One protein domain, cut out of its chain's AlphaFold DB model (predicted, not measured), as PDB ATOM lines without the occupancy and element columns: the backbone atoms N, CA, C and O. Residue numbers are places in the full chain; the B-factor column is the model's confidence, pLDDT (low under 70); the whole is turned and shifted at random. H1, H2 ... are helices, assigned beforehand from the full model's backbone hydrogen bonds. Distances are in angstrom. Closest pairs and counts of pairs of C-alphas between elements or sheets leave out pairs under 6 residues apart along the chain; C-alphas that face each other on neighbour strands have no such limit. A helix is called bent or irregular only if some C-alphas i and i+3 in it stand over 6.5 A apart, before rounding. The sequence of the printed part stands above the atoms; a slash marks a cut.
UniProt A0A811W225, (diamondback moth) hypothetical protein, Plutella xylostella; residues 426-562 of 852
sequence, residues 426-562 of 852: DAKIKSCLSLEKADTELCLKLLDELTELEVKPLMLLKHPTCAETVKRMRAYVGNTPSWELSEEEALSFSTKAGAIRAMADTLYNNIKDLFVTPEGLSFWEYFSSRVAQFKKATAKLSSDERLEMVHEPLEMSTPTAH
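Overview. This is residues 426 to 562 of the 852 residues of the protein "(diamondback moth) hypothetical protein" of Plutella xylostella (UniProt A0A811W225). The long helix H5 makes most of the length of a loose, elongated helical domain, with H2 and H4 packed on it and H1 packed on H2. Near the last residues of H5 the chain turns into a second, smaller group, where H6 slants away from H5, H3 packs on H6, and the short H7 and H8 lie near H6's last residues. The printed part has 137 residues with eight named helices, H1 to H8 in order, and no named strand; the class is all helix. It is loose, with a radius of gyration of the C-alphas of 17.9 A, and spans 58 by 35 by 25 A.

Along the chain. H1, residues 426 to 432, begins at C-alpha 426 (17.254, 25.789, -6.193) and is 10.0 A long. H2 is residues 440 to 452, 18.6 A; H3 is residues 457 to 462; H4 is residues 464 to 473, 14.5 A. H5, residues 487 to 513, runs 39.1 A from C-alpha 487 (33.792, 40.676, 14.115). H6 is residues 523 to 540, 27.0 A, and is irregular: C-alphas 537 and 540 are 7.3 A apart. H7 is residues 543 to 547, and H8, residues 554 to 557, ends at C-alpha 557 (9.844, 0.988, -12.253).

Arrangement. H1 and H2 form a helical hairpin at a shallow tilt of 15 degrees, with the closest C-alphas, Ile 429 and Cys 443, 5.7 A apart. H1 only just touches H4, with 3 pairs of C-alphas within 8 A, the closest being Asp 426 and Cys 466 at 5.7 A. H2 touches H5 at a shallow tilt of 16 degrees, the same way; the closest C-alphas are Thr 451 and Leu 507, 6.1 A. H4 and H5 form a second helical hairpin at a steep tilt of 40 degrees; H5 touches H4 with residues 500 to 511 alone, the closest C-alphas being Val 470 and Ala 504 at 5.6 A. H3 touches residues 527 to 534 of H6, at a steep tilt of 61 degrees, with C-alphas Leu 461 and Val 531 closest at 5.3 A. H8 touches residues 533 to 537 of H6, closest at the C-alphas of Ala 537 and Glu 555, 7.1 A. H7 touches no helix but is near H6. H2 and H4 are apart. In H1, H2, H3, H4, H5 and H7 every O i to N i+4 pair is within hydrogen-bond range; in H6 13 of 14 are, and H8 is too short for such a pair.

Size, cuts and confidence. The C-alphas farthest apart, those of Ser 486 and Ala 561, are 59.2 A apart. The printed part has no cut. The link from H4 to H5 is long, 13 residues. Residues 539 to 545, of which 543 to 545 belong to H7, and residues 557 to 562 stand free. The mean pLDDT of the printed part is 86.6, and residues 554 to 562 are under 70.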
ATOM      1  N   ASP A 426      15.842  26.052  -5.873       95.00
ATOM      2  CA  ASP A 426      17.254  25.789  -6.193       95.00
ATOM      3  C   ASP A 426      17.944  27.008  -6.842       95.00
ATOM      4  O   ASP A 426      19.059  27.376  -6.459       95.00
ATOM      5  N   ALA A 427      17.269  27.689  -7.774       95.25
ATOM      6  CA  ALA A 427      17.782  28.896  -8.420       95.25
ATOM      7  C   ALA A 427      17.871  30.105  -7.464       95.25
ATOM      8  O   ALA A 427      18.878  30.817  -7.480       95.25
ATOM      9  N   LYS A 428      16.862  30.322  -6.607       94.19
ATOM     10  CA  LYS A 428      16.863  31.379  -5.578       94.19
ATOM     11  C   LYS A 428      17.952  31.136  -4.528       94.19
ATOM     12  O   LYS A 428      18.687  32.055  -4.189       94.19
ATOM     13  N   ILE A 429      18.116  29.905  -4.046       94.56
ATOM     14  CA  ILE A 429      19.167  29.535  -3.085       94.56
ATOM     15  C   ILE A 429      20.557  29.810  -3.685       94.56
ATOM     16  O   ILE A 429      21.415  30.403  -3.028       94.56
ATOM     17  N   LYS A 430      20.764  29.464  -4.963       92.50
ATOM     18  CA  LYS A 430      22.003  29.765  -5.701       92.50
ATOM     19  C   LYS A 430      22.280  31.261  -5.854       92.50
ATOM     20  O   LYS A 430      23.445  31.645  -5.800       92.50
ATOM     21  N   SER A 431      21.259  32.103  -6.040       91.38
ATOM     22  CA  SER A 431      21.456  33.558  -6.104       91.38
ATOM     23  C   SER A 431      21.659  34.192  -4.724       91.38
ATOM     24  O   SER A 431      22.438  35.136  -4.611       91.38
ATOM     25  N   CYS A 432      21.047  33.642  -3.668       90.88
ATOM     26  CA  CYS A 432      21.262  34.082  -2.287       90.88
ATOM     27  C   CYS A 432      22.686  33.799  -1.800       90.88
ATOM     28  O   CYS A 432      23.258  34.626  -1.097       90.88
ATOM     29  N   LEU A 433      23.286  32.668  -2.187       88.06
ATOM     30  CA  LEU A 433      24.642  32.268  -1.784       88.06
ATOM     31  C   LEU A 433      25.723  32.696  -2.797       88.06
ATOM     32  O   LEU A 433      26.611  31.914  -3.148       88.06
ATOM     33  N   SER A 434      25.647  33.939  -3.286       83.69
ATOM     34  CA  SER A 434      26.606  34.470  -4.263       83.69
ATOM     35  C   SER A 434      28.011  34.690  -3.671       83.69
ATOM     36  O   SER A 434      28.188  34.855  -2.464       83.69
ATOM     37  N   LEU A 435      29.028  34.743  -4.540       82.12
ATOM     38  CA  LEU A 435      30.415  35.009  -4.135       82.12
ATOM     39  C   LEU A 435      30.670  36.473  -3.734       82.12
ATOM     40  O   LEU A 435      31.612  36.728  -2.983       82.12
ATOM     41  N   GLU A 436      29.855  37.418  -4.217       81.31
ATOM     42  CA  GLU A 436      30.001  38.853  -3.923       81.31
ATOM     43  C   GLU A 436      29.423  39.211  -2.552       81.31
ATOM     44  O   GLU A 436      30.080  39.895  -1.770       81.31
ATOM     45  N   LYS A 437      28.212  38.721  -2.256       79.19
ATOM     46  CA  LYS A 437      27.539  38.789  -0.949       79.19
ATOM     47  C   LYS A 437      26.601  37.596  -0.788       79.19
ATOM     48  O   LYS A 437      25.922  37.230  -1.747       79.19
ATOM     49  N   ALA A 438      26.510  37.049   0.422       87.38
ATOM     50  CA  ALA A 438      25.557  35.990   0.737       87.38
ATOM     51  C   ALA A 438      24.432  36.481   1.657       87.38
ATOM     52  O   ALA A 438      24.699  36.932   2.773       87.38
ATOM     53  N   ASP A 439      23.180  36.336   1.221       90.31
ATOM     54  CA  ASP A 439      22.016  36.483   2.095       90.31
ATOM     55  C   ASP A 439      21.762  35.154   2.816       90.31
ATOM     56  O   ASP A 439      21.390  34.144   2.214       90.31
ATOM     57  N   THR A 440      22.003  35.153   4.125       90.19
ATOM     58  CA  THR A 440      21.837  33.971   4.977       90.19
ATOM     59  C   THR A 440      20.450  33.862   5.600       90.19
ATOM     60  O   THR A 440      20.070  32.766   5.998       90.19
ATOM     61  N   GLU A 441      19.675  34.946   5.669       91.81
ATOM     62  CA  GLU A 441      18.315  34.911   6.226       91.81
ATOM     63  C   GLU A 441      17.307  34.466   5.170       91.81
ATOM     64  O   GLU A 441      16.448  33.630   5.449       91.81
ATOM     65  N   LEU A 442      17.451  34.960   3.938       93.38
ATOM     66  CA  LEU A 442      16.657  34.493   2.807       93.38
ATOM     67  C   LEU A 442      17.010  33.044   2.448       93.38
ATOM     68  O   LEU A 442      16.112  32.256   2.172       93.38
ATOM     69  N   CYS A 443      18.287  32.650   2.533       94.69
ATOM     70  CA  CYS A 443      18.685  31.257   2.309       94.69
ATOM     71  C   CYS A 443      18.049  30.274   3.309       94.69
ATOM     72  O   CYS A 443      17.709  29.165   2.908       94.69
ATOM     73  N   LEU A 444      17.889  30.651   4.584       94.62
ATOM     74  CA  LEU A 444      17.217  29.803   5.577       94.62
ATOM     75  C   LEU A 444      15.724  29.646   5.251       94.62
ATOM     76  O   LEU A 444      15.257  28.523   5.123       94.62
ATOM     77  N   LYS A 445      15.014  30.747   4.968       95.81
ATOM     78  CA  LYS A 445      13.591  30.703   4.571       95.81
ATOM     79  C   LYS A 445      13.349  29.860   3.315       95.81
ATOM     80  O   LYS A 445      12.414  29.074   3.263       95.81
ATOM     81  N   LEU A 446      14.231  29.968   2.319       96.12
ATOM     82  CA  LEU A 446      14.156  29.154   1.102       96.12
ATOM     83  C   LEU A 446      14.460  27.668   1.349       96.12
ATOM     84  O   LEU A 446      14.038  26.830   0.556       96.12
ATOM     85  N   LEU A 447      15.190  27.330   2.419       94.62
ATOM     86  CA  LEU A 447      15.360  25.950   2.870       94.62
ATOM     87  C   LEU A 447      14.142  25.448   3.660       94.62
ATOM     88  O   LEU A 447      13.834  24.266   3.536       94.62
ATOM     89  N   ASP A 448      13.443  26.303   4.419       95.19
ATOM     90  CA  ASP A 448      12.155  25.956   5.046       95.19
ATOM     91  C   ASP A 448      11.132  25.622   3.945       95.19
ATOM     92  O   ASP A 448      10.642  24.493   3.883       95.19
ATOM     93  N   GLU A 449      10.932  26.544   2.989       95.50
ATOM     94  CA  GLU A 449      10.075  26.364   1.800       95.50
ATOM     95  C   GLU A 449      10.419  25.083   1.009       95.50
ATOM     96  O   GLU A 449       9.536  24.409   0.484       95.50
ATOM     97  N   LEU A 450      11.707  24.724   0.919       94.50
ATOM     98  CA  LEU A 450      12.178  23.524   0.214       94.50
ATOM     99  C   LEU A 450      12.056  22.231   1.043       94.50
ATOM    100  O   LEU A 450      12.068  21.144   0.468       94.50
ATOM    101  N   THR A 451      11.942  22.333   2.369       93.12
ATOM    102  CA  THR A 451      11.750  21.185   3.274       93.12
ATOM    103  C   THR A 451      10.267  20.848   3.449       93.12
ATOM    104  O   THR A 451       9.934  19.679   3.630       93.12
ATOM    105  N   GLU A 452       9.381  21.842   3.341       94.62
ATOM    106  CA  GLU A 452       7.920  21.673   3.315       94.62
ATOM    107  C   GLU A 452       7.402  21.122   1.965       94.62
ATOM    108  O   GLU A 452       6.357  20.477   1.904       94.62
ATOM    109  N   LEU A 453       8.140  21.336   0.870       93.69
ATOM    110  CA  LEU A 453       7.736  20.928  -0.478       93.69
ATOM    111  C   LEU A 453       7.713  19.394  -0.665       93.69
ATOM    112  O   LEU A 453       8.730  18.724  -0.490       93.69
ATOM    113  N   GLU A 454       6.589  18.840  -1.144       90.00
ATOM    114  CA  GLU A 454       6.429  17.405  -1.467       90.00
ATOM    115  C   GLU A 454       7.257  16.943  -2.694       90.00
ATOM    116  O   GLU A 454       6.729  16.621  -3.768       90.00
ATOM    117  N   VAL A 455       8.581  16.891  -2.557       92.31
ATOM    118  CA  VAL A 455       9.489  16.448  -3.622       92.31
ATOM    119  C   VAL A 455       9.343  14.943  -3.874       92.31
ATOM    120  O   VAL A 455       9.585  14.115  -2.999       92.31
ATOM    121  N   LYS A 456       8.999  14.568  -5.112       91.12
ATOM    122  CA  LYS A 456       8.892  13.162  -5.547       91.12
ATOM    123  C   LYS A 456      10.201  12.698  -6.208       91.12
ATOM    124  O   LYS A 456      10.819  13.498  -6.912       91.12
ATOM    125  N   PRO A 457      10.613  11.415  -6.078       90.62
ATOM    126  CA  PRO A 457      11.912  10.926  -6.571       90.62
ATOM    127  C   PRO A 457      12.200  11.269  -8.042       90.62
ATOM    128  O   PRO A 457      13.316  11.651  -8.392       90.62
ATOM    129  N   LEU A 458      11.177  11.206  -8.902       89.69
ATOM    130  CA  LEU A 458      11.273  11.527 -10.330       89.69
ATOM    131  C   LEU A 458      11.743  12.967 -10.608       89.69
ATOM    132  O   LEU A 458      12.519  13.180 -11.540       89.69
ATOM    133  N   MET A 459      11.320  13.936  -9.792       92.88
ATOM    134  CA  MET A 459      11.704  15.346  -9.941       92.88
ATOM    135  C   MET A 459      13.216  15.516  -9.737       92.88
ATOM    136  O   MET A 459      13.881  16.228 -10.485       92.88
ATOM    137  N   LEU A 460      13.789  14.785  -8.774       93.06
ATOM    138  CA  LEU A 460      15.229  14.774  -8.501       93.06
ATOM    139  C   LEU A 460      16.021  14.009  -9.574       93.06
ATOM    140  O   LEU A 460      17.145  14.397  -9.884       93.06
ATOM    141  N   LEU A 461      15.446  12.966 -10.186       91.69
ATOM    142  CA  LEU A 461      16.077  12.258 -11.313       91.69
ATOM    143  C   LEU A 461      16.137  13.114 -12.592       91.69
ATOM    144  O   LEU A 461      17.128  13.046 -13.326       91.69
ATOM    145  N   LYS A 462      15.118  13.952 -12.834       91.81
ATOM    146  CA  LYS A 462      15.128  14.992 -13.878       91.81
ATOM    147  C   LYS A 462      16.097  16.133 -13.558       91.81
ATOM    148  O   LYS A 462      16.861  16.546 -14.432       91.81
ATOM    149  N   HIS A 463      16.075  16.624 -12.318       92.44
ATOM    150  CA  HIS A 463      16.801  17.812 -11.859       92.44
ATOM    151  C   HIS A 463      17.839  17.468 -10.767       92.44
ATOM    152  O   HIS A 463      17.769  17.980  -9.646       92.44
ATOM    153  N   PRO A 464      18.861  16.638 -11.074       94.06
ATOM    154  CA  PRO A 464      19.850  16.191 -10.088       94.06
ATOM    155  C   PRO A 464      20.689  17.344  -9.523       94.06
ATOM    156  O   PRO A 464      21.230  17.243  -8.424       94.06
ATOM    157  N   THR A 465      20.739  18.474 -10.235       93.44
ATOM    158  CA  THR A 465      21.361  19.721  -9.783       93.44
ATOM    159  C   THR A 465      20.796  20.233  -8.463       93.44
ATOM    160  O   THR A 465      21.550  20.859  -7.728       93.44
ATOM    161  N   CYS A 466      19.527  19.960  -8.139       94.19
ATOM    162  CA  CYS A 466      18.917  20.348  -6.865       94.19
ATOM    163  C   CYS A 466      19.523  19.536  -5.704       94.19
ATOM    164  O   CYS A 466      19.998  20.105  -4.722       94.19
ATOM    165  N   ALA A 467      19.623  18.209  -5.858       94.06
ATOM    166  CA  ALA A 467      20.279  17.331  -4.884       94.06
ATOM    167  C   ALA A 467      21.785  17.639  -4.738       94.06
ATOM    168  O   ALA A 467      22.331  17.581  -3.634       94.06
ATOM    169  N   GLU A 468      22.466  18.020  -5.827       93.88
ATOM    170  CA  GLU A 468      23.848  18.510  -5.760       93.88
ATOM    171  C   GLU A 468      23.981  19.820  -4.965       93.88
ATOM    172  O   GLU A 468      24.965  19.988  -4.243       93.88
ATOM    173  N   THR A 469      23.035  20.757  -5.092       94.31
ATOM    174  CA  THR A 469      23.037  22.016  -4.329       94.31
ATOM    175  C   THR A 469      22.936  21.733  -2.842       94.31
ATOM    176  O   THR A 469      23.826  22.141  -2.098       94.31
ATOM    177  N   VAL A 470      21.941  20.944  -2.420       94.88
ATOM    178  CA  VAL A 470      21.778  20.553  -1.012       94.88
ATOM    179  C   VAL A 470      23.039  19.841  -0.502       94.88
ATOM    180  O   VAL A 470      23.576  20.222   0.536       94.88
ATOM    181  N   LYS A 471      23.616  18.899  -1.273       94.38
ATOM    182  CA  LYS A 471      24.899  18.245  -0.935       94.38
ATOM    183  C   LYS A 471      26.028  19.254  -0.679       94.38
ATOM    184  O   LYS A 471      26.792  19.074   0.265       94.38
ATOM    185  N   ARG A 472      26.157  20.296  -1.511       93.19
ATOM    186  CA  ARG A 472      27.182  21.350  -1.364       93.19
ATOM    187  C   ARG A 472      26.916  22.241  -0.146       93.19
ATOM    188  O   ARG A 472      27.864  22.615   0.539       93.19
ATOM    189  N   MET A 473      25.653  22.547   0.154       92.25
ATOM    190  CA  MET A 473      25.267  23.418   1.274       92.25
ATOM    191  C   MET A 473      25.621  22.837   2.647       92.25
ATOM    192  O   MET A 473      25.957  23.598   3.549       92.25
ATOM    193  N   ARG A 474      25.676  21.506   2.787       94.62
ATOM    194  CA  ARG A 474      26.190  20.814   3.990       94.62
ATOM    195  C   ARG A 474      27.637  21.193   4.350       94.62
ATOM    196  O   ARG A 474      28.036  21.096   5.506       94.62
ATOM    197  N   ALA A 475      28.416  21.667   3.376       93.00
ATOM    198  CA  ALA A 475      29.783  22.160   3.551       93.00
ATOM    199  C   ALA A 475      29.889  23.700   3.449       93.00
ATOM    200  O   ALA A 475      30.973  24.231   3.210       93.00
ATOM    201  N   TYR A 476      28.781  24.436   3.603       92.69
ATOM    202  CA  TYR A 476      28.770  25.889   3.433       92.69
ATOM    203  C   TYR A 476      29.466  26.645   4.580       92.69
ATOM    204  O   TYR A 476      29.076  26.558   5.746       92.69
ATOM    205  N   VAL A 477      30.486  27.429   4.218       86.12
ATOM    206  CA  VAL A 477      31.274  28.292   5.126       86.12
ATOM    207  C   VAL A 477      31.292  29.762   4.658       86.12
ATOM    208  O   VAL A 477      31.724  30.639   5.399       86.12
ATOM    209  N   GLY A 478      30.774  30.062   3.461       84.75
ATOM    210  CA  GLY A 478      30.827  31.400   2.857       84.75
ATOM    211  C   GLY A 478      32.225  31.830   2.391       84.75
ATOM    212  O   GLY A 478      33.210  31.118   2.568       84.75
ATOM    213  N   ASN A 479      32.309  33.019   1.791       84.00
ATOM    214  CA  ASN A 479      33.555  33.648   1.339       84.00
ATOM    215  C   ASN A 479      34.009  34.728   2.344       84.00
ATOM    216  O   ASN A 479      34.340  35.855   1.980       84.00
ATOM    217  N   THR A 480      33.982  34.388   3.639       76.38
ATOM    218  CA  THR A 480      34.179  35.336   4.749       76.38
ATOM    219  C   THR A 480      35.464  36.179   4.688       76.38
ATOM    220  O   THR A 480      35.372  37.349   5.055       76.38
ATOM    221  N   PRO A 481      36.626  35.711   4.170       76.12
ATOM    222  CA  PRO A 481      37.822  36.555   4.069       76.12
ATOM    223  C   PRO A 481      37.725  37.658   3.004       76.12
ATOM    224  O   PRO A 481      38.519  38.591   3.030       76.12
ATOM    225  N   SER A 482      36.793  37.544   2.051       76.62
ATOM    226  CA  SER A 482      36.666  38.448   0.897       76.62
ATOM    227  C   SER A 482      35.559  39.496   1.051       76.62
ATOM    228  O   SER A 482      35.357  40.297   0.140       76.62
ATOM    229  N   TRP A 483      34.803  39.455   2.149       81.44
ATOM    230  CA  TRP A 483      33.623  40.300   2.363       81.44
ATOM    231  C   TRP A 483      33.838  41.428   3.385       81.44
ATOM    232  O   TRP A 483      32.942  42.250   3.551       81.44
ATOM    233  N   GLU A 484      35.000  41.473   4.048       76.75
ATOM    234  CA  GLU A 484      35.409  42.538   4.989       76.75
ATOM    235  C   GLU A 484      34.388  42.826   6.121       76.75
ATOM    236  O   GLU A 484      34.249  43.960   6.576       76.75
ATOM    237  N   LEU A 485      33.680  41.787   6.593       78.00
ATOM    238  CA  LEU A 485      32.742  41.868   7.726       78.00
ATOM    239  C   LEU A 485      33.446  42.289   9.026       78.00
ATOM    240  O   LEU A 485      34.582  41.887   9.292       78.00
ATOM    241  N   SER A 486      32.721  43.009   9.886       85.81
ATOM    242  CA  SER A 486      33.119  43.204  11.284       85.81
ATOM    243  C   SER A 486      33.073  41.893  12.084       85.81
ATOM    244  O   SER A 486      32.455  40.910  11.676       85.81
ATOM    245  N   GLU A 487      33.718  41.867  13.254       86.00
ATOM    246  CA  GLU A 487      33.792  40.676  14.115       86.00
ATOM    247  C   GLU A 487      32.402  40.192  14.581       86.00
ATOM    248  O   GLU A 487      32.123  38.991  14.568       86.00
ATOM    249  N   GLU A 488      31.491  41.121  14.893       86.50
ATOM    250  CA  GLU A 488      30.098  40.825  15.261       86.50
ATOM    251  C   GLU A 488      29.305  40.240  14.080       86.50
ATOM    252  O   GLU A 488      28.637  39.207  14.212       86.50
ATOM    253  N   GLU A 489      29.418  40.851  12.895       85.88
ATOM    254  CA  GLU A 489      28.775  40.352  11.676       85.88
ATOM    255  C   GLU A 489      29.309  38.964  11.304       85.88
ATOM    256  O   GLU A 489      28.516  38.074  10.994       85.88
ATOM    257  N   ALA A 490      30.625  38.747  11.385       86.38
ATOM    258  CA  ALA A 490      31.274  37.475  11.078       86.38
ATOM    259  C   ALA A 490      30.841  36.351  12.037       86.38
ATOM    260  O   ALA A 490      30.597  35.224  11.591       86.38
ATOM    261  N   LEU A 491      30.667  36.647  13.329       88.31
ATOM    262  CA  LEU A 491      30.118  35.704  14.309       88.31
ATOM    263  C   LEU A 491      28.646  35.371  14.015       88.31
ATOM    264  O   LEU A 491      28.256  34.196  14.039       88.31
ATOM    265  N   SER A 492      27.834  36.378  13.671       88.69
ATOM    266  CA  SER A 492      26.432  36.171  13.280       88.69
ATOM    267  C   SER A 492      26.322  35.332  11.996       88.69
ATOM    268  O   SER A 492      25.521  34.398  11.926       88.69
ATOM    269  N   PHE A 493      27.192  35.592  11.014       91.06
ATOM    270  CA  PHE A 493      27.267  34.853   9.761       91.06
ATOM    271  C   PHE A 493      27.697  33.404  10.000       91.06
ATOM    272  O   PHE A 493      27.059  32.493   9.482       91.06
ATOM    273  N   SER A 494      28.733  33.168  10.814       90.12
ATOM    274  CA  SER A 494      29.204  31.820  11.166       90.12
ATOM    275  C   SER A 494      28.095  30.985  11.818       90.12
ATOM    276  O   SER A 494      27.888  29.822  11.462       90.12
ATOM    277  N   THR A 495      27.306  31.613  12.697       92.81
ATOM    278  CA  THR A 495      26.137  31.001  13.346       92.81
ATOM    279  C   THR A 495      25.054  30.633  12.323       92.81
ATOM    280  O   THR A 495      24.619  29.481  12.273       92.81
ATOM    281  N   LYS A 496      24.667  31.567  11.441       92.00
ATOM    282  CA  LYS A 496      23.676  31.320  10.375       92.00
ATOM    283  C   LYS A 496      24.161  30.292   9.342       92.00
ATOM    284  O   LYS A 496      23.384  29.446   8.918       92.00
ATOM    285  N   ALA A 497      25.446  30.289   8.988       92.50
ATOM    286  CA  ALA A 497      26.056  29.265   8.140       92.50
ATOM    287  C   ALA A 497      26.091  27.883   8.822       92.50
ATOM    288  O   ALA A 497      26.001  26.860   8.147       92.50
ATOM    289  N   GLY A 498      26.176  27.834  10.157       94.06
ATOM    290  CA  GLY A 498      25.941  26.624  10.948       94.06
ATOM    291  C   GLY A 498      24.514  26.097  10.810       94.06
ATOM    292  O   GLY A 498      24.336  24.914  10.525       94.06
ATOM    293  N   ALA A 499      23.513  26.976  10.926       94.75
ATOM    294  CA  ALA A 499      22.109  26.624  10.715       94.75
ATOM    295  C   ALA A 499      21.845  26.132   9.278       94.75
ATOM    296  O   ALA A 499      21.279  25.057   9.108       94.75
ATOM    297  N   ILE A 500      22.347  26.839   8.254       95.06
ATOM    298  CA  ILE A 500      22.250  26.433   6.837       95.06
ATOM    299  C   ILE A 500      22.819  25.023   6.619       95.06
ATOM    300  O   ILE A 500      22.216  24.228   5.903       95.06
ATOM    301  N   ARG A 501      23.953  24.686   7.253       95.56
ATOM    302  CA  ARG A 501      24.543  23.340   7.165       95.56
ATOM    303  C   ARG A 501      23.660  22.277   7.817       95.56
ATOM    304  O   ARG A 501      23.308  21.323   7.137       95.56
ATOM    305  N   ALA A 502      23.251  22.474   9.072       96.25
ATOM    306  CA  ALA A 502      22.400  21.521   9.795       96.25
ATOM    307  C   ALA A 502      21.038  21.299   9.106       96.25
ATOM    308  O   ALA A 502      20.513  20.190   9.068       96.25
ATOM    309  N   MET A 503      20.487  22.350   8.506       94.81
ATOM    310  CA  MET A 503      19.246  22.296   7.743       94.81
ATOM    311  C   MET A 503      19.427  21.581   6.396       94.81
ATOM    312  O   MET A 503      18.600  20.752   6.019       94.81
ATOM    313  N   ALA A 504      20.549  21.818   5.708       95.94
ATOM    314  CA  ALA A 504      20.930  21.059   4.521       95.94
ATOM    315  C   ALA A 504      21.265  19.587   4.837       95.94
ATOM    316  O   ALA A 504      21.062  18.741   3.974       95.94
ATOM    317  N   ASP A 505      21.743  19.253   6.044       95.69
ATOM    318  CA  ASP A 505      21.879  17.868   6.517       95.69
ATOM    319  C   ASP A 505      20.500  17.191   6.640       95.69
ATOM    320  O   ASP A 505      20.311  16.105   6.093       95.69
ATOM    321  N   THR A 506      19.520  17.844   7.278       94.88
ATOM    322  CA  THR A 506      18.134  17.344   7.381       94.88
ATOM    323  C   THR A 506      17.497  17.157   6.005       94.88
ATOM    324  O   THR A 506      17.064  16.055   5.674       94.88
ATOM    325  N   LEU A 507      17.507  18.192   5.159       94.81
ATOM    326  CA  LEU A 507      16.947  18.130   3.806       94.81
ATOM    327  C   LEU A 507      17.644  17.066   2.939       94.81
ATOM    328  O   LEU A 507      17.001  16.394   2.137       94.81
ATOM    329  N   TYR A 508      18.952  16.865   3.119       94.81
ATOM    330  CA  TYR A 508      19.693  15.802   2.443       94.81
ATOM    331  C   TYR A 508      19.287  14.398   2.909       94.81
ATOM    332  O   TYR A 508      19.251  13.483   2.088       94.81
ATOM    333  N   ASN A 509      18.966  14.219   4.192       93.06
ATOM    334  CA  ASN A 509      18.435  12.955   4.702       93.06
ATOM    335  C   ASN A 509      17.015  12.705   4.173       93.06
ATOM    336  O   ASN A 509      16.773  11.630   3.637       93.06
ATOM    337  N   ASN A 510      16.138  13.716   4.161       92.62
ATOM    338  CA  ASN A 510      14.818  13.615   3.521       92.62
ATOM    339  C   ASN A 510      14.950  13.198   2.039       92.62
ATOM    340  O   ASN A 510      14.286  12.269   1.584       92.62
ATOM    341  N   ILE A 511      15.869  13.829   1.296       92.38
ATOM    342  CA  ILE A 511      16.198  13.477  -0.098       92.38
ATOM    343  C   ILE A 511      16.748  12.049  -0.226       92.38
ATOM    344  O   ILE A 511      16.465  11.384  -1.220       92.38
ATOM    345  N   LYS A 512      17.532  11.568   0.743       91.19
ATOM    346  CA  LYS A 512      18.070  10.203   0.762       91.19
ATOM    347  C   LYS A 512      16.967   9.171   1.002       91.19
ATOM    348  O   LYS A 512      16.934   8.158   0.310       91.19
ATOM    349  N   ASP A 513      16.067   9.431   1.942       91.12
ATOM    350  CA  ASP A 513      15.041   8.476   2.373       91.12
ATOM    351  C   ASP A 513      13.928   8.291   1.315       91.12
ATOM    352  O   ASP A 513      13.266   7.254   1.282       91.12
ATOM    353  N   LEU A 514      13.815   9.218   0.350       88.56
ATOM    354  CA  LEU A 514      13.067   9.036  -0.905       88.56
ATOM    355  C   LEU A 514      13.616   7.911  -1.814       88.56
ATOM    356  O   LEU A 514      12.920   7.486  -2.738       88.56
ATOM    357  N   PHE A 515      14.848   7.436  -1.595       88.12
ATOM    358  CA  PHE A 515      15.504   6.412  -2.414       88.12
ATOM    359  C   PHE A 515      15.996   5.239  -1.558       88.12
ATOM    360  O   PHE A 515      17.094   5.269  -0.993       88.12
ATOM    361  N   VAL A 516      15.226   4.145  -1.560       85.88
ATOM    362  CA  VAL A 516      15.654   2.851  -1.004       85.88
ATOM    363  C   VAL A 516      16.971   2.437  -1.670       85.88
ATOM    364  O   VAL A 516      17.000   2.069  -2.846       85.88
ATOM    365  N   THR A 517      18.064   2.573  -0.923       80.75
ATOM    366  CA  THR A 517      19.437   2.348  -1.390       80.75
ATOM    367  C   THR A 517      19.857   0.927  -1.004       80.75
ATOM    368  O   THR A 517      19.732   0.590   0.175       80.75
ATOM    369  N   PRO A 518      20.333   0.084  -1.943       80.69
ATOM    370  CA  PRO A 518      20.795  -1.266  -1.628       80.69
ATOM    371  C   PRO A 518      21.957  -1.283  -0.627       80.69
ATOM    372  O   PRO A 518      22.816  -0.398  -0.644       80.69
ATOM    373  N   GLU A 519      22.011  -2.317   0.212       77.88
ATOM    374  CA  GLU A 519      23.114  -2.521   1.153       77.88
ATOM    375  C   GLU A 519      24.460  -2.635   0.414       77.88
ATOM    376  O   GLU A 519      24.572  -3.321  -0.602       77.88
ATOM    377  N   GLY A 520      25.483  -1.941   0.922       78.44
ATOM    378  CA  GLY A 520      26.838  -1.923   0.355       78.44
ATOM    379  C   GLY A 520      27.157  -0.758  -0.594       78.44
ATOM    380  O   GLY A 520      28.337  -0.484  -0.800       78.44
ATOM    381  N   LEU A 521      26.163  -0.028  -1.115       83.31
ATOM    382  CA  LEU A 521      26.376   1.158  -1.963       83.31
ATOM    383  C   LEU A 521      26.150   2.465  -1.191       83.31
ATOM    384  O   LEU A 521      25.256   2.550  -0.347       83.31
ATOM    385  N   SER A 522      26.895   3.531  -1.516       89.56
ATOM    386  CA  SER A 522      26.519   4.860  -1.032       89.56
ATOM    387  C   SER A 522      25.333   5.408  -1.831       89.56
ATOM    388  O   SER A 522      25.181   5.181  -3.036       89.56
ATOM    389  N   PHE A 523      24.514   6.222  -1.163       90.25
ATOM    390  CA  PHE A 523      23.391   6.914  -1.796       90.25
ATOM    391  C   PHE A 523      23.809   7.715  -3.045       90.25
ATOM    392  O   PHE A 523      23.043   7.778  -4.000       90.25
ATOM    393  N   TRP A 524      25.017   8.301  -3.088       90.12
ATOM    394  CA  TRP A 524      25.436   9.094  -4.253       90.12
ATOM    395  C   TRP A 524      25.856   8.253  -5.455       90.12
ATOM    396  O   TRP A 524      25.594   8.684  -6.578       90.12
ATOM    397  N   GLU A 525      26.458   7.078  -5.262       90.06
ATOM    398  CA  GLU A 525      26.705   6.144  -6.370       90.06
ATOM    399  C   GLU A 525      25.374   5.625  -6.918       90.06
ATOM    400  O   GLU A 525      25.122   5.710  -8.123       90.06
ATOM    401  N   TYR A 526      24.477   5.190  -6.027       90.75
ATOM    402  CA  TYR A 526      23.152   4.697  -6.395       90.75
ATOM    403  C   TYR A 526      22.316   5.759  -7.131       90.75
ATOM    404  O   TYR A 526      21.825   5.501  -8.231       90.75
ATOM    405  N   PHE A 527      22.222   6.980  -6.593       92.50
ATOM    406  CA  PHE A 527      21.517   8.094  -7.229       92.50
ATOM    407  C   PHE A 527      22.152   8.489  -8.572       92.50
ATOM    408  O   PHE A 527      21.432   8.678  -9.551       92.50
ATOM    409  N   SER A 528      23.487   8.539  -8.675       91.31
ATOM    410  CA  SER A 528      24.172   8.831  -9.949       91.31
ATOM    411  C   SER A 528      23.889   7.765 -11.008       91.31
ATOM    412  O   SER A 528      23.582   8.103 -12.154       91.31
ATOM    413  N   SER A 529      23.924   6.486 -10.620       90.38
ATOM    414  CA  SER A 529      23.547   5.362 -11.481       90.38
ATOM    415  C   SER A 529      22.084   5.473 -11.919       90.38
ATOM    416  O   SER A 529      21.791   5.388 -13.111       90.38
ATOM    417  N   ARG A 530      21.159   5.782 -11.001       89.31
ATOM    418  CA  ARG A 530      19.732   5.959 -11.311       89.31
ATOM    419  C   ARG A 530      19.476   7.138 -12.257       89.31
ATOM    420  O   ARG A 530      18.701   6.999 -13.201       89.31
ATOM    421  N   VAL A 531      20.178   8.260 -12.085       91.75
ATOM    422  CA  VAL A 531      20.152   9.411 -13.010       91.75
ATOM    423  C   VAL A 531      20.716   9.036 -14.389       91.75
ATOM    424  O   VAL A 531      20.187   9.481 -15.410       91.75
ATOM    425  N   ALA A 532      21.763   8.209 -14.461       90.69
ATOM    426  CA  ALA A 532      22.307   7.718 -15.729       90.69
ATOM    427  C   ALA A 532      21.337   6.753 -16.442       90.69
ATOM    428  O   ALA A 532      21.112   6.891 -17.646       90.69
ATOM    429  N   GLN A 533      20.704   5.838 -15.702       87.31
ATOM    430  CA  GLN A 533      19.645   4.958 -16.210       87.31
ATOM    431  C   GLN A 533      18.444   5.779 -16.721       87.31
ATOM    432  O   GLN A 533      17.992   5.567 -17.846       87.31
ATOM    433  N   PHE A 534      17.995   6.788 -15.963       89.94
ATOM    434  CA  PHE A 534      16.920   7.703 -16.364       89.94
ATOM    435  C   PHE A 534      17.254   8.453 -17.663       89.94
ATOM    436  O   PHE A 534      16.444   8.483 -18.591       89.94
ATOM    437  N   LYS A 535      18.472   9.003 -17.778       89.00
ATOM    438  CA  LYS A 535      18.962   9.657 -19.005       89.00
ATOM    439  C   LYS A 535      19.041   8.697 -20.196       89.00
ATOM    440  O   LYS A 535      18.797   9.125 -21.318       89.00
ATOM    441  N   LYS A 536      19.345   7.412 -19.972       89.88
ATOM    442  CA  LYS A 536      19.372   6.370 -21.013       89.88
ATOM    443  C   LYS A 536      17.964   6.005 -21.498       89.88
ATOM    444  O   LYS A 536      17.741   5.991 -22.705       89.88
ATOM    445  N   ALA A 537      17.019   5.776 -20.585       85.69
ATOM    446  CA  ALA A 537      15.619   5.487 -20.922       85.69
ATOM    447  C   ALA A 537      14.961   6.674 -21.657       85.69
ATOM    448  O   ALA A 537      14.320   6.513 -22.695       85.69
ATOM    449  N   THR A 538      15.201   7.897 -21.175       86.62
ATOM    450  CA  THR A 538      14.646   9.135 -21.750       86.62
ATOM    451  C   THR A 538      15.464   9.725 -22.909       86.62
ATOM    452  O   THR A 538      15.139  10.809 -23.396       86.62
ATOM    453  N   ALA A 539      16.492   9.024 -23.406       85.94
ATOM    454  CA  ALA A 539      17.347   9.495 -24.505       85.94
ATOM    455  C   ALA A 539      16.602   9.657 -25.844       85.94
ATOM    456  O   ALA A 539      17.029  10.436 -26.692       85.94
ATOM    457  N   LYS A 540      15.498   8.921 -26.034       85.38
ATOM    458  CA  LYS A 540      14.661   8.953 -27.249       85.38
ATOM    459  C   LYS A 540      13.658  10.117 -27.275       85.38
ATOM    460  O   LYS A 540      13.101  10.391 -28.330       85.38
ATOM    461  N   LEU A 541      13.411  10.755 -26.129       85.88
ATOM    462  CA  LEU A 541      12.434  11.835 -25.971       85.88
ATOM    463  C   LEU A 541      13.077  13.205 -26.239       85.88
ATOM    464  O   LEU A 541      14.285  13.396 -26.046       85.88
ATOM    465  N   SER A 542      12.270  14.183 -26.635       88.38
ATOM    466  CA  SER A 542      12.649  15.599 -26.633       88.38
ATOM    467  C   SER A 542      12.780  16.147 -25.203       88.38
ATOM    468  O   SER A 542      12.497  15.470 -24.211       88.38
ATOM    469  N   SER A 543      13.266  17.383 -25.068       82.44
ATOM    470  CA  SER A 543      13.383  18.028 -23.753       82.44
ATOM    471  C   SER A 543      12.029  18.402 -23.153       82.44
ATOM    472  O   SER A 543      11.876  18.301 -21.939       82.44
ATOM    473  N   ASP A 544      11.055  18.745 -23.993       82.00
ATOM    474  CA  ASP A 544       9.726  19.165 -23.553       82.00
ATOM    475  C   ASP A 544       8.900  17.940 -23.129       82.00
ATOM    476  O   ASP A 544       8.356  17.916 -22.027       82.00
ATOM    477  N   GLU A 545       8.942  16.849 -23.909       85.25
ATOM    478  CA  GLU A 545       8.366  15.552 -23.513       85.25
ATOM    479  C   GLU A 545       8.978  15.023 -22.208       85.25
ATOM    480  O   GLU A 545       8.258  14.483 -21.370       85.25
ATOM    481  N   ARG A 546      10.297  15.196 -22.001       82.94
ATOM    482  CA  ARG A 546      10.948  14.853 -20.725       82.94
ATOM    483  C   ARG A 546      10.402  15.680 -19.567       82.94
ATOM    484  O   ARG A 546      10.171  15.112 -18.504       82.94
ATOM    485  N   LEU A 547      10.206  16.988 -19.745       82.69
ATOM    486  CA  LEU A 547       9.643  17.852 -18.704       82.69
ATOM    487  C   LEU A 547       8.195  17.449 -18.380       82.69
ATOM    488  O   LEU A 547       7.833  17.351 -17.213       82.69
ATOM    489  N   GLU A 548       7.406  17.081 -19.390       84.31
ATOM    490  CA  GLU A 548       6.019  16.616 -19.256       84.31
ATOM    491  C   GLU A 548       5.833  15.221 -18.609       84.31
ATOM    492  O   GLU A 548       4.694  14.778 -18.402       84.31
ATOM    493  N   MET A 549       6.906  14.510 -18.246       79.50
ATOM    494  CA  MET A 549       6.820  13.219 -17.549       79.50
ATOM    495  C   MET A 549       6.419  13.371 -16.072       79.50
ATOM    496  O   MET A 549       7.191  13.875 -15.261       79.50
ATOM    497  N   VAL A 550       5.249  12.847 -15.702       80.75
ATOM    498  CA  VAL A 550       4.763  12.767 -14.302       80.75
ATOM    499  C   VAL A 550       5.027  11.392 -13.663       80.75
ATOM    500  O   VAL A 550       5.024  11.258 -12.441       80.75
ATOM    501  N   HIS A 551       5.322  10.374 -14.477       77.81
ATOM    502  CA  HIS A 551       5.620   9.012 -14.032       77.81
ATOM    503  C   HIS A 551       7.024   8.576 -14.469       77.81
ATOM    504  O   HIS A 551       7.527   8.998 -15.512       77.81
ATOM    505  N   GLU A 552       7.665   7.733 -13.656       76.94
ATOM    506  CA  GLU A 552       8.953   7.122 -13.991       76.94
ATOM    507  C   GLU A 552       8.762   6.108 -15.142       76.94
ATOM    508  O   GLU A 552       7.733   5.428 -15.173       76.94
ATOM    509  N   PRO A 553       9.700   5.984 -16.105       73.44
ATOM    510  CA  PRO A 553       9.573   5.015 -17.196       73.44
ATOM    511  C   PRO A 553       9.389   3.573 -16.700       73.44
ATOM    512  O   PRO A 553      10.048   3.147 -15.755       73.44
ATOM    513  N   LEU A 554       8.570   2.775 -17.391       65.69
ATOM    514  CA  LEU A 554       8.315   1.372 -17.014       65.69
ATOM    515  C   LEU A 554       9.581   0.485 -17.062       65.69
ATOM    516  O   LEU A 554       9.699  -0.483 -16.309       65.69
ATOM    517  N   GLU A 555      10.560   0.863 -17.894       61.62
ATOM    518  CA  GLU A 555      11.912   0.273 -17.942       61.62
ATOM    519  C   GLU A 555      12.683   0.427 -16.612       61.62
ATOM    520  O   GLU A 555      13.642  -0.297 -16.361       61.62
ATOM    521  N   MET A 556      12.273   1.377 -15.767       62.09
ATOM    522  CA  MET A 556      12.902   1.733 -14.494       62.09
ATOM    523  C   MET A 556      12.080   1.264 -13.289       62.09
ATOM    524  O   MET A 556      12.665   0.858 -12.284       62.09
ATOM    525  N   SER A 557      10.745   1.318 -13.370       53.38
ATOM    526  CA  SER A 557       9.844   0.988 -12.253       53.38
ATOM    527  C   SER A 557       9.673  -0.516 -12.007       53.38
ATOM    528  O   SER A 557       9.065  -0.913 -11.016       53.38
ATOM    529  N   THR A 558      10.178  -1.369 -12.902       39.62
ATOM    530  CA  THR A 558      10.193  -2.824 -12.715       39.62
ATOM    531  C   THR A 558      11.453  -3.254 -11.947       39.62
ATOM    532  O   THR A 558      12.567  -3.033 -12.434       39.62
ATOM    533  N   PRO A 559      11.333  -3.905 -10.766       41.31
ATOM    534  CA  PRO A 559      12.469  -4.462 -10.028       41.31
ATOM    535  C   PRO A 559      12.958  -5.752 -10.705       41.31
ATOM    536  O   PRO A 559      12.843  -6.860 -10.186       41.31
ATOM    537  N   THR A 560      13.480  -5.606 -11.918       38.44
ATOM    538  CA  THR A 560      14.052  -6.704 -12.689       38.44
ATOM    539  C   THR A 560      15.334  -7.167 -11.999       38.44
ATOM    540  O   THR A 560      16.168  -6.340 -11.625       38.44
ATOM    541  N   ALA A 561      15.559  -8.482 -11.890       40.75
ATOM    542  CA  ALA A 561      16.805  -9.030 -11.329       40.75
ATOM    543  C   ALA A 561      18.066  -8.473 -12.026       40.75
ATOM    544  O   ALA A 561      19.124  -8.350 -11.414       40.75
ATOM    545  N   HIS A 562      17.929  -8.059 -13.289       45.69
ATOM    546  CA  HIS A 562      18.973  -7.408 -14.072       45.69
ATOM    547  C   HIS A 562      19.433  -6.054 -13.498       45.69
ATOM    548  O   HIS A 562      20.603  -5.718 -13.660       45.69
TER     549      HIS A 562